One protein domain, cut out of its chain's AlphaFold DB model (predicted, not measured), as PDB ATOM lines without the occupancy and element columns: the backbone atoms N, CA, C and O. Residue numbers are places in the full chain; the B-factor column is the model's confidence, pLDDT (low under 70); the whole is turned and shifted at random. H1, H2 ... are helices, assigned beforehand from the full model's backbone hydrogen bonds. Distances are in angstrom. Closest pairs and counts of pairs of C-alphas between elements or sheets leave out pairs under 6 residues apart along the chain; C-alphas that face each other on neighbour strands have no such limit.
ATOM      1  N   TYR A   7     128.345 173.285 138.629       91.94
ATOM      2  CA  TYR A   7     129.424 173.528 139.586       91.94
ATOM      3  C   TYR A   7     130.829 173.445 138.969       91.94
ATOM      4  O   TYR A   7     131.713 174.211 139.348       91.94
ATOM      5  N   GLU A   8     131.069 172.471 138.090       91.88
ATOM      6  CA  GLU A   8     132.373 172.313 137.438       91.88
ATOM      7  C   GLU A   8     132.617 173.445 136.437       91.88
ATOM      8  O   GLU A   8     133.737 173.946 136.367       91.88
ATOM      9  N   THR A   9     131.573 173.892 135.732       91.25
ATOM     10  CA  THR A   9     131.627 175.064 134.847       91.25
ATOM     11  C   THR A   9     131.939 176.335 135.637       91.25
ATOM     12  O   THR A   9     132.922 177.002 135.329       91.25
ATOM     13  N   ASP A  10     131.212 176.607 136.727       92.94
ATOM     14  CA  ASP A  10     131.462 177.764 137.603       92.94
ATOM     15  C   ASP A  10     132.889 177.755 138.177       92.94
ATOM     16  O   ASP A  10     133.546 178.793 138.315       92.94
ATOM     17  N   LEU A  11     133.384 176.567 138.542       94.12
ATOM     18  CA  LEU A  11     134.740 176.395 139.044       94.12
ATOM     19  C   LEU A  11     135.776 176.706 137.960       94.12
ATOM     20  O   LEU A  11     136.756 177.393 138.248       94.12
ATOM     21  N   ILE A  12     135.567 176.212 136.741       93.19
ATOM     22  CA  ILE A  12     136.437 176.497 135.600       93.19
ATOM     23  C   ILE A  12     136.434 177.996 135.305       93.19
ATOM     24  O   ILE A  12     137.510 178.586 135.235       93.19
ATOM     25  N   ASP A  13     135.266 178.629 135.229       92.06
ATOM     26  CA  ASP A  13     135.143 180.058 134.939       92.06
ATOM     27  C   ASP A  13     135.892 180.904 135.974       92.06
ATOM     28  O   ASP A  13     136.639 181.816 135.611       92.06
ATOM     29  N   LYS A  14     135.802 180.536 137.259       93.31
ATOM     30  CA  LYS A  14     136.502 181.219 138.356       93.31
ATOM     31  C   LYS A  14     138.029 181.204 138.221       93.31
ATOM     32  O   LYS A  14     138.680 182.148 138.666       93.31
ATOM     33  N   TYR A  15     138.602 180.141 137.661       91.81
ATOM     34  CA  TYR A  15     140.055 179.962 137.523       91.81
ATOM     35  C   TYR A  15     140.523 180.006 136.059       91.81
ATOM     36  O   TYR A  15     141.667 179.647 135.776       91.81
ATOM     37  N   SER A  16     139.661 180.461 135.142       86.12
ATOM     38  CA  SER A  16     139.878 180.421 133.689       86.12
ATOM     39  C   SER A  16     140.959 181.387 133.192       86.12
ATOM     40  O   SER A  16     141.551 181.143 132.139       86.12
ATOM     41  N   ASP A  17     141.275 182.441 133.956       89.81
ATOM     42  CA  ASP A  17     142.346 183.401 133.648       89.81
ATOM     43  C   ASP A  17     143.741 182.807 133.927       89.81
ATOM     44  O   ASP A  17     144.444 183.166 134.880       89.81
ATOM     45  N   ILE A  18     144.114 181.822 133.108       92.62
ATOM     46  CA  ILE A  18     145.389 181.109 133.161       92.62
ATOM     47  C   ILE A  18     146.415 181.802 132.252       92.62
ATOM     48  O   ILE A  18     146.190 182.020 131.062       92.62
ATOM     49  N   ASN A  19     147.583 182.109 132.813       93.50
ATOM     50  CA  ASN A  19     148.732 182.710 132.146       93.50
ATOM     51  C   ASN A  19     150.054 182.076 132.626       93.50
ATOM     52  O   ASN A  19     150.076 181.251 133.541       93.50
ATOM     53  N   GLU A  20     151.170 182.497 132.023       92.19
ATOM     54  CA  GLU A  20     152.527 181.975 132.280       92.19
ATOM     55  C   GLU A  20     152.959 182.070 133.763       92.19
ATOM     56  O   GLU A  20     153.868 181.361 134.184       92.19
ATOM     57  N   LYS A  21     152.314 182.915 134.584       93.19
ATOM     58  CA  LYS A  21     152.666 183.124 135.999       93.19
ATOM     59  C   LYS A  21     151.785 182.365 136.992       93.19
ATOM     60  O   LYS A  21     152.184 182.228 138.144       93.19
ATOM     61  N   ASN A  22     150.585 181.936 136.598       95.00
ATOM     62  CA  ASN A  22     149.585 181.400 137.532       95.00
ATOM     63  C   ASN A  22     149.011 180.031 137.133       95.00
ATOM     64  O   ASN A  22     148.166 179.501 137.852       95.00
ATOM     65  N   TYR A  23     149.450 179.434 136.020       95.56
ATOM     66  CA  TYR A  23     148.881 178.166 135.558       95.56
ATOM     67  C   TYR A  23     148.994 177.053 136.607       95.56
ATOM     68  O   TYR A  23     148.013 176.360 136.866       95.56
ATOM     69  N   GLN A  24     150.140 176.925 137.283       96.25
ATOM     70  CA  GLN A  24     150.355 175.897 138.308       96.25
ATOM     71  C   GLN A  24     149.383 176.075 139.482       96.25
ATOM     72  O   GLN A  24     148.690 175.136 139.880       96.25
ATOM     73  N   THR A  25     149.286 177.298 140.008       96.44
ATOM     74  CA  THR A  25     148.453 177.611 141.174       96.44
ATOM     75  C   THR A  25     146.966 177.490 140.859       96.44
ATOM     76  O   THR A  25     146.227 176.904 141.655       96.44
ATOM     77  N   ASN A  26     146.519 177.966 139.694       96.19
ATOM     78  CA  ASN A  26     145.121 177.876 139.273       96.19
ATOM     79  C   ASN A  26     144.701 176.424 139.012       96.19
ATOM     80  O   ASN A  26     143.654 176.002 139.502       96.19
ATOM     81  N   ILE A  27     145.525 175.629 138.319       96.88
ATOM     82  CA  ILE A  27     145.225 174.214 138.041       96.88
ATOM     83  C   ILE A  27     145.134 173.410 139.341       96.88
ATOM     84  O   ILE A  27     144.153 172.694 139.552       96.88
ATOM     85  N   LEU A  28     146.107 173.552 140.247       97.12
ATOM     86  CA  LEU A  28     146.080 172.846 141.532       97.12
ATOM     87  C   LEU A  28     144.914 173.316 142.421       97.12
ATOM     88  O   LEU A  28     144.299 172.498 143.105       97.12
ATOM     89  N   SER A  29     144.538 174.597 142.355       95.69
ATOM     90  CA  SER A  29     143.355 175.123 143.055       95.69
ATOM     91  C   SER A  29     142.047 174.536 142.517       95.69
ATOM     92  O   SER A  29     141.163 174.188 143.304       95.69
ATOM     93  N   MET A  30     141.924 174.368 141.197       96.69
ATOM     94  CA  MET A  30     140.783 173.666 140.603       96.69
ATOM     95  C   MET A  30     140.750 172.204 141.049       96.69
ATOM     96  O   MET A  30     139.707 171.733 141.490       96.69
ATOM     97  N   ILE A  31     141.889 171.500 141.032       96.88
ATOM     98  CA  ILE A  31     141.991 170.110 141.512       96.88
ATOM     99  C   ILE A  31     141.542 169.986 142.970       96.88
ATOM    100  O   ILE A  31     140.788 169.068 143.303       96.88
ATOM    101  N   ARG A  32     141.966 170.916 143.833       96.69
ATOM    102  CA  ARG A  32     141.556 170.973 145.241       96.69
ATOM    103  C   ARG A  32     140.043 171.025 145.399       96.69
ATOM    104  O   ARG A  32     139.494 170.312 146.237       96.69
ATOM    105  N   LEU A  33     139.384 171.873 144.616       96.25
ATOM    106  CA  LEU A  33     137.942 172.106 144.698       96.25
ATOM    107  C   LEU A  33     137.124 171.102 143.872       96.25
ATOM    108  O   LEU A  33     135.912 171.002 144.058       96.25
ATOM    109  N   TRP A  34     137.768 170.325 142.999       95.31
ATOM    110  CA  TRP A  34     137.095 169.378 142.122       95.31
ATOM    111  C   TRP A  34     136.332 168.316 142.917       95.31
ATOM    112  O   TRP A  34     136.917 167.528 143.675       95.31
ATOM    113  N   LYS A  35     135.011 168.259 142.735       92.12
ATOM    114  CA  LYS A  35     134.157 167.309 143.452       92.12
ATOM    115  C   LYS A  35     134.305 165.911 142.863       92.12
ATOM    116  O   LYS A  35     134.191 165.706 141.662       92.12
ATOM    117  N   ILE A  36     134.520 164.934 143.737       87.56
ATOM    118  CA  ILE A  36     134.511 163.514 143.378       87.56
ATOM    119  C   ILE A  36     133.188 162.936 143.862       87.56
ATOM    120  O   ILE A  36     132.914 162.926 145.064       87.56
ATOM    121  N   LYS A  37     132.349 162.464 142.935       84.69
ATOM    122  CA  LYS A  37     131.110 161.772 143.299       84.69
ATOM    123  C   LYS A  37     131.442 160.383 143.837       84.69
ATOM    124  O   LYS A  37     132.251 159.658 143.259       84.69
ATOM    125  N   LYS A  38     130.789 159.996 144.934       74.69
ATOM    126  CA  LYS A  38     130.866 158.621 145.446       74.69
ATOM    127  C   LYS A  38     130.281 157.654 144.412       74.69
ATOM    128  O   LYS A  38     129.331 158.005 143.717       74.69
ATOM    129  N   ASN A  39     130.837 156.444 144.337       69.25
ATOM    130  CA  ASN A  39     130.396 155.364 143.441       69.25
ATOM    131  C   ASN A  39     130.452 155.703 141.940       69.25
ATOM    132  O   ASN A  39     129.741 155.104 141.141       69.25
ATOM    133  N   SER A  40     131.273 156.679 141.553       75.88
ATOM    134  CA  SER A  40     131.573 156.973 140.151       75.88
ATOM    135  C   SER A  40     132.973 156.470 139.823       75.88
ATOM    136  O   SER A  40     133.897 156.673 140.610       75.88
ATOM    137  N   HIS A  41     133.127 155.832 138.665       79.62
ATOM    138  CA  HIS A  41     134.430 155.413 138.160       79.62
ATOM    139  C   HIS A  41     135.044 156.557 137.363       79.62
ATOM    140  O   HIS A  41     134.494 156.983 136.348       79.62
ATOM    141  N   TYR A  42     136.158 157.073 137.870       86.00
ATOM    142  CA  TYR A  42     136.903 158.153 137.247       86.00
ATOM    143  C   TYR A  42     138.289 157.655 136.880       86.00
ATOM    144  O   TYR A  42     139.005 157.169 137.752       86.00
ATOM    145  N   ASP A  43     138.710 157.888 135.639       88.38
ATOM    146  CA  ASP A  43     140.033 157.460 135.183       88.38
ATOM    147  C   ASP A  43     141.152 158.080 136.033       88.38
ATOM    148  O   ASP A  43     142.206 157.486 136.213       88.38
ATOM    149  N   TYR A  44     140.967 159.274 136.601       93.25
ATOM    150  CA  TYR A  44     141.964 159.910 137.472       93.25
ATOM    151  C   TYR A  44     141.990 159.368 138.916       93.25
ATOM    152  O   TYR A  44     142.828 159.819 139.699       93.25
ATOM    153  N   LEU A  45     141.109 158.429 139.286       94.06
ATOM    154  CA  LEU A  45     141.093 157.761 140.594       94.06
ATOM    155  C   LEU A  45     141.389 156.273 140.457       94.06
ATOM    156  O   LEU A  45     140.510 155.452 140.201       94.06
ATOM    157  N   VAL A  46     142.638 155.921 140.708       93.81
ATOM    158  CA  VAL A  46     143.104 154.540 140.750       93.81
ATOM    159  C   VAL A  46     142.573 153.863 142.019       93.81
ATOM    160  O   VAL A  46     142.619 154.433 143.110       93.81
ATOM    161  N   GLY A  47     141.993 152.672 141.886       90.81
ATOM    162  CA  GLY A  47     141.350 151.958 142.993       90.81
ATOM    163  C   GLY A  47     140.177 152.716 143.628       90.81
ATOM    164  O   GLY A  47     139.812 152.424 144.761       90.81
ATOM    165  N   ASN A  48     139.604 153.706 142.930       90.50
ATOM    166  CA  ASN A  48     138.608 154.655 143.449       90.50
ATOM    167  C   ASN A  48     139.072 155.496 144.664       90.50
ATOM    168  O   ASN A  48     138.237 156.120 145.319       90.50
ATOM    169  N   GLU A  49     140.375 155.552 144.963       92.75
ATOM    170  CA  GLU A  49     140.913 156.310 146.109       92.75
ATOM    171  C   GLU A  49     142.211 157.073 145.798       92.75
ATOM    172  O   GLU A  49     142.403 158.194 146.270       92.75
ATOM    173  N   ALA A  50     143.096 156.511 144.975       96.62
ATOM    174  CA  ALA A  50     144.402 157.075 144.673       96.62
ATOM    175  C   ALA A  50     144.324 158.061 143.497       96.62
ATOM    176  O   ALA A  50     143.999 157.700 142.368       96.62
ATOM    177  N   LEU A  51     144.648 159.329 143.753       96.94
ATOM    178  CA  LEU A  51     144.479 160.417 142.791       96.94
ATOM    179  C   LEU A  51     145.694 160.578 141.872       96.94
ATOM    180  O   LEU A  51     146.734 161.101 142.280       96.94
ATOM    181  N   ASN A  52     145.510 160.266 140.591       96.69
ATOM    182  CA  ASN A  52     146.393 160.727 139.526       96.69
ATOM    183  C   ASN A  52     146.036 162.185 139.176       96.69
ATOM    184  O   ASN A  52     145.235 162.464 138.278       96.69
ATOM    185  N   TRP A  53     146.619 163.133 139.914       96.81
ATOM    186  CA  TRP A  53     146.292 164.558 139.775       96.81
ATOM    187  C   TRP A  53     146.604 165.115 138.383       96.81
ATOM    188  O   TRP A  53     145.923 166.033 137.937       96.81
ATOM    189  N   LYS A  54     147.582 164.543 137.669       96.31
ATOM    190  CA  LYS A  54     147.930 164.952 136.304       96.31
ATOM    191  C   LYS A  54     146.833 164.578 135.315       96.31
ATOM    192  O   LYS A  54     146.485 165.386 134.460       96.31
ATOM    193  N   ARG A  55     146.231 163.391 135.455       95.19
ATOM    194  CA  ARG A  55     145.079 162.989 134.631       95.19
ATOM    195  C   ARG A  55     143.862 163.876 134.907       95.19
ATOM    196  O   ARG A  55     143.187 164.280 133.965       95.19
ATOM    197  N   LEU A  56     143.633 164.246 136.170       95.88
ATOM    198  CA  LEU A  56     142.597 165.222 136.518       95.88
ATOM    199  C   LEU A  56     142.904 166.615 135.940       95.88
ATOM    200  O   LEU A  56     142.010 167.248 135.390       95.88
ATOM    201  N   ALA A  57     144.160 167.068 135.997       96.19
ATOM    202  CA  ALA A  57     144.584 168.323 135.379       96.19
ATOM    203  C   ALA A  57     144.258 168.337 133.880       96.19
ATOM    204  O   ALA A  57     143.607 169.260 133.408       96.19
ATOM    205  N   LEU A  58     144.639 167.286 133.145       94.44
ATOM    206  CA  LEU A  58     144.338 167.150 131.716       94.44
ATOM    207  C   LEU A  58     142.830 167.167 131.439       94.44
ATOM    208  O   LEU A  58     142.382 167.829 130.506       94.44
ATOM    209  N   GLN A  59     142.033 166.486 132.266       93.12
ATOM    210  CA  GLN A  59     140.578 166.516 132.136       93.12
ATOM    211  C   GLN A  59     140.009 167.925 132.327       93.12
ATOM    212  O   GLN A  59     139.134 168.326 131.564       93.12
ATOM    213  N   ILE A  60     140.497 168.678 133.314       93.31
ATOM    214  CA  ILE A  60     140.081 170.068 133.542       93.31
ATOM    215  C   ILE A  60     140.476 170.930 132.338       93.31
ATOM    216  O   ILE A  60     139.627 171.616 131.774       93.31
ATOM    217  N   LEU A  61     141.732 170.833 131.894       92.88
ATOM    218  CA  LEU A  61     142.290 171.623 130.791       92.88
ATOM    219  C   LEU A  61     141.554 171.415 129.464       92.88
ATOM    220  O   LEU A  61     141.411 172.367 128.707       92.88
ATOM    221  N   ASN A  62     141.020 170.217 129.207       91.12
ATOM    222  CA  ASN A  62     140.206 169.941 128.015       91.12
ATOM    223  C   ASN A  62     138.935 170.804 127.916       91.12
ATOM    224  O   ASN A  62     138.319 170.852 126.854       91.12
ATOM    225  N   ASN A  63     138.534 171.460 129.006       90.44
ATOM    226  CA  ASN A  63     137.361 172.325 129.065       90.44
ATOM    227  C   ASN A  63     137.720 173.820 129.147       90.44
ATOM    228  O   ASN A  63     136.830 174.647 129.315       90.44
ATOM    229  N   ILE A  64     139.004 174.177 129.037       90.44
ATOM    230  CA  ILE A  64     139.484 175.562 129.119       90.44
ATOM    231  C   ILE A  64     140.087 175.961 127.776       90.44
ATOM    232  O   ILE A  64     140.925 175.254 127.218       90.44
ATOM    233  N   ASN A  65     139.702 177.130 127.264       89.81
ATOM    234  CA  ASN A  65     140.312 177.673 126.057       89.81
ATOM    235  C   ASN A  65     141.651 178.350 126.390       89.81
ATOM    236  O   ASN A  65     141.685 179.493 126.845       89.81
ATOM    237  N   ILE A  66     142.757 177.638 126.173       91.00
ATOM    238  CA  ILE A  66     144.117 178.101 126.481       91.00
ATOM    239  C   ILE A  66     144.880 178.361 125.183       91.00
ATOM    240  O   ILE A  66     144.822 177.577 124.238       91.00
ATOM    241  N   LYS A  67     145.645 179.458 125.142       92.62
ATOM    242  CA  LYS A  67     146.530 179.769 124.008       92.62
ATOM    243  C   LYS A  67     147.557 178.651 123.808       92.62
ATOM    244  O   LYS A  67     148.201 178.233 124.765       92.62
ATOM    245  N   GLU A  68     147.788 178.257 122.558       91.25
ATOM    246  CA  GLU A  68     148.667 177.134 122.191       91.25
ATOM    247  C   GLU A  68     150.056 177.197 122.847       91.25
ATOM    248  O   GLU A  68     150.510 176.215 123.429       91.25
ATOM    249  N   LYS A  69     150.701 178.373 122.841       93.00
ATOM    250  CA  LYS A  69     152.013 178.569 123.481       93.00
ATOM    251  C   LYS A  69     151.994 178.183 124.968       93.00
ATOM    252  O   LYS A  69     152.877 177.465 125.425       93.00
ATOM    253  N   LEU A  70     150.981 178.633 125.704       94.56
ATOM    254  CA  LEU A  70     150.848 178.354 127.134       94.56
ATOM    255  C   LEU A  70     150.482 176.889 127.390       94.56
ATOM    256  O   LEU A  70     150.947 176.292 128.354       94.56
ATOM    257  N   LEU A  71     149.688 176.284 126.504       94.12
ATOM    258  CA  LEU A  71     149.352 174.867 126.593       94.12
ATOM    259  C   LEU A  71     150.605 173.977 126.500       94.12
ATOM    260  O   LEU A  71     150.718 173.005 127.245       94.12
ATOM    261  N   ILE A  72     151.573 174.337 125.649       93.94
ATOM    262  CA  ILE A  72     152.869 173.643 125.560       93.94
ATOM    263  C   ILE A  72     153.631 173.731 126.892       93.94
ATOM    264  O   ILE A  72     154.137 172.713 127.364       93.94
ATOM    265  N   GLU A  73     153.689 174.909 127.517       94.56
ATOM    266  CA  GLU A  73     154.343 175.097 128.824       94.56
ATOM    267  C   GLU A  73     153.663 174.262 129.923       94.56
ATOM    268  O   GLU A  73     154.337 173.577 130.697       94.56
ATOM    269  N   ILE A  74     152.326 174.230 129.941       95.75
ATOM    270  CA  ILE A  74     151.549 173.402 130.874       95.75
ATOM    271  C   ILE A  74     151.847 171.913 130.659       95.75
ATOM    272  O   ILE A  74     152.062 171.188 131.630       95.75
ATOM    273  N   TYR A  75     151.901 171.435 129.414       94.94
ATOM    274  CA  TYR A  75     152.237 170.037 129.131       94.94
ATOM    275  C   TYR A  75     153.674 169.682 129.508       94.94
ATOM    276  O   TYR A  75     153.907 168.585 130.021       94.94
ATOM    277  N   GLN A  76     154.630 170.593 129.319       92.44
ATOM    278  CA  GLN A  76     156.000 170.406 129.798       92.44
ATOM    279  C   GLN A  76     156.037 170.279 131.323       92.44
ATOM    280  O   GLN A  76     156.652 169.346 131.835       92.44
ATOM    281  N   TRP A  77     155.313 171.142 132.042       94.44
ATOM    282  CA  TRP A  77     155.183 171.059 133.498       94.44
ATOM    283  C   TRP A  77     154.536 169.743 133.957       94.44
ATOM    284  O   TRP A  77     155.089 169.049 134.810       94.44
ATOM    285  N   LEU A  78     153.418 169.332 133.349       94.81
ATOM    286  CA  LEU A  78     152.761 168.055 133.660       94.81
ATOM    287  C   LEU A  78     153.650 166.840 133.343       94.81
ATOM    288  O   LEU A  78     153.497 165.784 133.961       94.81
ATOM    289  N   SER A  79     154.608 166.981 132.428       90.06
ATOM    290  CA  SER A  79     155.569 165.928 132.081       90.06
ATOM    291  C   SER A  79     156.719 165.791 133.084       90.06
ATOM    292  O   SER A  79     157.434 164.793 133.031       90.06
ATOM    293  N   ILE A  80     156.889 166.726 134.032       88.69
ATOM    294  CA  ILE A  80     157.948 166.647 135.051       88.69
ATOM    295  C   ILE A  80     157.706 165.418 135.942       88.69
ATOM    296  O   ILE A  80     156.671 165.349 136.608       88.69
ATOM    297  N   PRO A  81     158.624 164.435 135.997       82.56
ATOM    298  CA  PRO A  81     158.405 163.184 136.730       82.56
ATOM    299  C   PRO A  81     158.491 163.342 138.257       82.56
ATOM    300  O   PRO A  81     158.096 162.437 138.987       82.56
ATOM    301  N   GLU A  82     158.992 164.479 138.744       87.00
ATOM    302  CA  GLU A  82     159.124 164.777 140.169       87.00
ATOM    303  C   GLU A  82     157.781 164.794 140.910       87.00
ATOM    304  O   GLU A  82     156.776 165.313 140.415       87.00
ATOM    305  N   ILE A  83     157.808 164.275 142.144       91.81
ATOM    306  CA  ILE A  83     156.664 164.160 143.059       91.81
ATOM    307  C   ILE A  83     155.904 165.486 143.251       91.81
ATOM    308  O   ILE A  83     154.681 165.496 143.321       91.81
ATOM    309  N   TYR A  84     156.594 166.625 143.258       94.12
ATOM    310  CA  TYR A  84     155.961 167.942 143.415       94.12
ATOM    311  C   TYR A  84     156.063 168.810 142.155       94.12
ATOM    312  O   TYR A  84     155.749 169.994 142.194       94.12
ATOM    313  N   SER A  85     156.477 168.216 141.027       90.50
ATOM    314  CA  SER A  85     156.566 168.866 139.709       90.50
ATOM    315  C   SER A  85     157.248 170.242 139.740       90.50
ATOM    316  O   SER A  85     156.700 171.225 139.238       90.50
ATOM    317  N   GLY A  86     158.439 170.306 140.344       89.00
ATOM    318  CA  GLY A  86     159.262 171.509 140.463       89.00
ATOM    319  C   GLY A  86     158.889 172.454 141.609       89.00
ATOM    320  O   GLY A  86     159.530 173.491 141.759       89.00
ATOM    321  N   MET A  87     157.864 172.132 142.404       93.00
ATOM    322  CA  MET A  87     157.411 172.948 143.535       93.00
ATOM    323  C   MET A  87     157.948 172.420 144.868       93.00
ATOM    324  O   MET A  87     158.336 171.259 144.994       93.00
ATOM    325  N   SER A  88     157.911 173.258 145.906       95.44
ATOM    326  CA  SER A  88     158.153 172.768 147.266       95.44
ATOM    327  C   SER A  88     156.997 171.879 147.745       95.44
ATOM    328  O   SER A  88     155.836 172.116 147.400       95.44
ATOM    329  N   GLU A  89     157.290 170.895 148.602       95.62
ATOM    330  CA  GLU A  89     156.260 170.039 149.211       95.62
ATOM    331  C   GLU A  89     155.164 170.861 149.902       95.62
ATOM    332  O   GLU A  89     153.974 170.585 149.747       95.62
ATOM    333  N   PHE A  90     155.576 171.880 150.662       96.88
ATOM    334  CA  PHE A  90     154.667 172.738 151.413       96.88
ATOM    335  C   PHE A  90     153.672 173.443 150.487       96.88
ATOM    336  O   PHE A  90     152.467 173.413 150.735       96.88
ATOM    337  N   GLU A  91     154.170 174.040 149.406       96.62
ATOM    338  CA  GLU A  91     153.348 174.757 148.436       96.62
ATOM    339  C   GLU A  91     152.403 173.809 147.691       96.62
ATOM    340  O   GLU A  91     151.198 174.063 147.623       96.62
ATOM    341  N   PHE A  92     152.918 172.671 147.215       96.94
ATOM    342  CA  PHE A  92     152.119 171.669 146.511       96.94
ATOM    343  C   PHE A  92     150.988 171.128 147.400       96.94
ATOM    344  O   PHE A  92     149.824 171.087 146.993       96.94
ATOM    345  N   ARG A  93     151.304 170.779 148.655       97.31
ATOM    346  CA  ARG A  93     150.324 170.323 149.651       97.31
ATOM    347  C   ARG A  93     149.288 171.400 149.967       97.31
ATOM    348  O   ARG A  93     148.103 171.084 150.085       97.31
ATOM    349  N   TYR A  94     149.716 172.652 150.118       96.88
ATOM    350  CA  TYR A  94     148.822 173.772 150.401       96.88
ATOM    351  C   TYR A  94     147.815 173.998 149.262       96.88
ATOM    352  O   TYR A  94     146.615 174.149 149.517       96.88
ATOM    353  N   LEU A  95     148.284 173.958 148.012       97.06
ATOM    354  CA  LEU A  95     147.448 174.150 146.826       97.06
ATOM    355  C   LEU A  95     146.474 172.992 146.609       97.06
ATOM    356  O   LEU A  95     145.295 173.245 146.389       97.06
ATOM    357  N   MET A  96     146.936 171.745 146.741       95.75
ATOM    358  CA  MET A  96     146.099 170.546 146.603       95.75
ATOM    359  C   MET A  96     145.061 170.413 147.724       95.75
ATOM    360  O   MET A  96     143.972 169.877 147.517       95.75
ATOM    361  N   GLY A  97     145.378 170.905 148.922       96.75
ATOM    362  CA  GLY A  97     144.581 170.666 150.119       96.75
ATOM    363  C   GLY A  97     144.748 169.243 150.662       96.75
ATOM    364  O   GLY A  97     145.184 168.324 149.971       96.75
TER     365      GLY A  97
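Overview. This is residues 7 to 97 of the 230 residues of an uncharacterized protein of Chloroflexi bacterium (UniProt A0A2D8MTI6). Five helices stand in two loose layers round H2, which lies in the middle of one layer with H1 folded back along one side of it and H5 crossing it on the other. H3 crosses H2 from the second layer, where H4 runs beside it the opposite way, and a long loop, residues 34 to 52, reaches out at one end. The printed part has 91 residues with five named helices, H1 to H5 in chain order, and no named strand; the class is all helix. It is compact, with a radius of gyration of the C-alphas of 12.9 A and spans of 37 by 29 by 20 A.

Arrangement. The hub is H2, residues 23 to 33, touching three helices. It forms a helical hairpin with H1, residues 7 to 15: they touch at a shallow tilt of 27 degrees, opposite ways, their closest C-alphas being those of Tyr 15 and Asn 26, 5.8 A apart. H2 touches H5, residues 89 to 96, at a steep tilt of 59 degrees, the closest C-alphas being those of Arg 32 and Met 96, 4.8 A apart. H2 touches H3, residues 53 to 61, about perpendicular at 78 degrees, the closest C-alphas being those of Ile 27 and Ala 57, 6.5 A apart. Helix packing is mostly crossed, only just, with 1 of these 3 pairs at a shallow tilt. H4, residues 68 to 78, is close to H3 but not clearly touching, at a shallow tilt of 14 degrees, opposite ways; their closest C-alphas, of Lys 54 and Leu 78, are 6.3 A apart. H4 and H5 are apart. In H1, H2, H3, H4 and H5 every O i to N i+4 pair is within hydrogen-bond range.

Along the chain. H2 is 15.5 A long, H4 15.2 A, H1 12.6 A, H3 12.1 A and H5 10.5 A. H1 begins at C-alpha 7 (129.424, 173.528, 139.586), and H5 ends at C-alpha 96 (146.099, 170.546, 146.603).

Size, cuts and confidence. The two farthest C-alphas, of Asn 39 and Lys 69, are 37.5 A apart. The printed part has no cut. The link H2 to H3 is long, 19 residues, with residues 45 to 46 paired antiparallel with 50 to 51. Mean pLDDT of the printed part is 92.5; residue 39 is under 70.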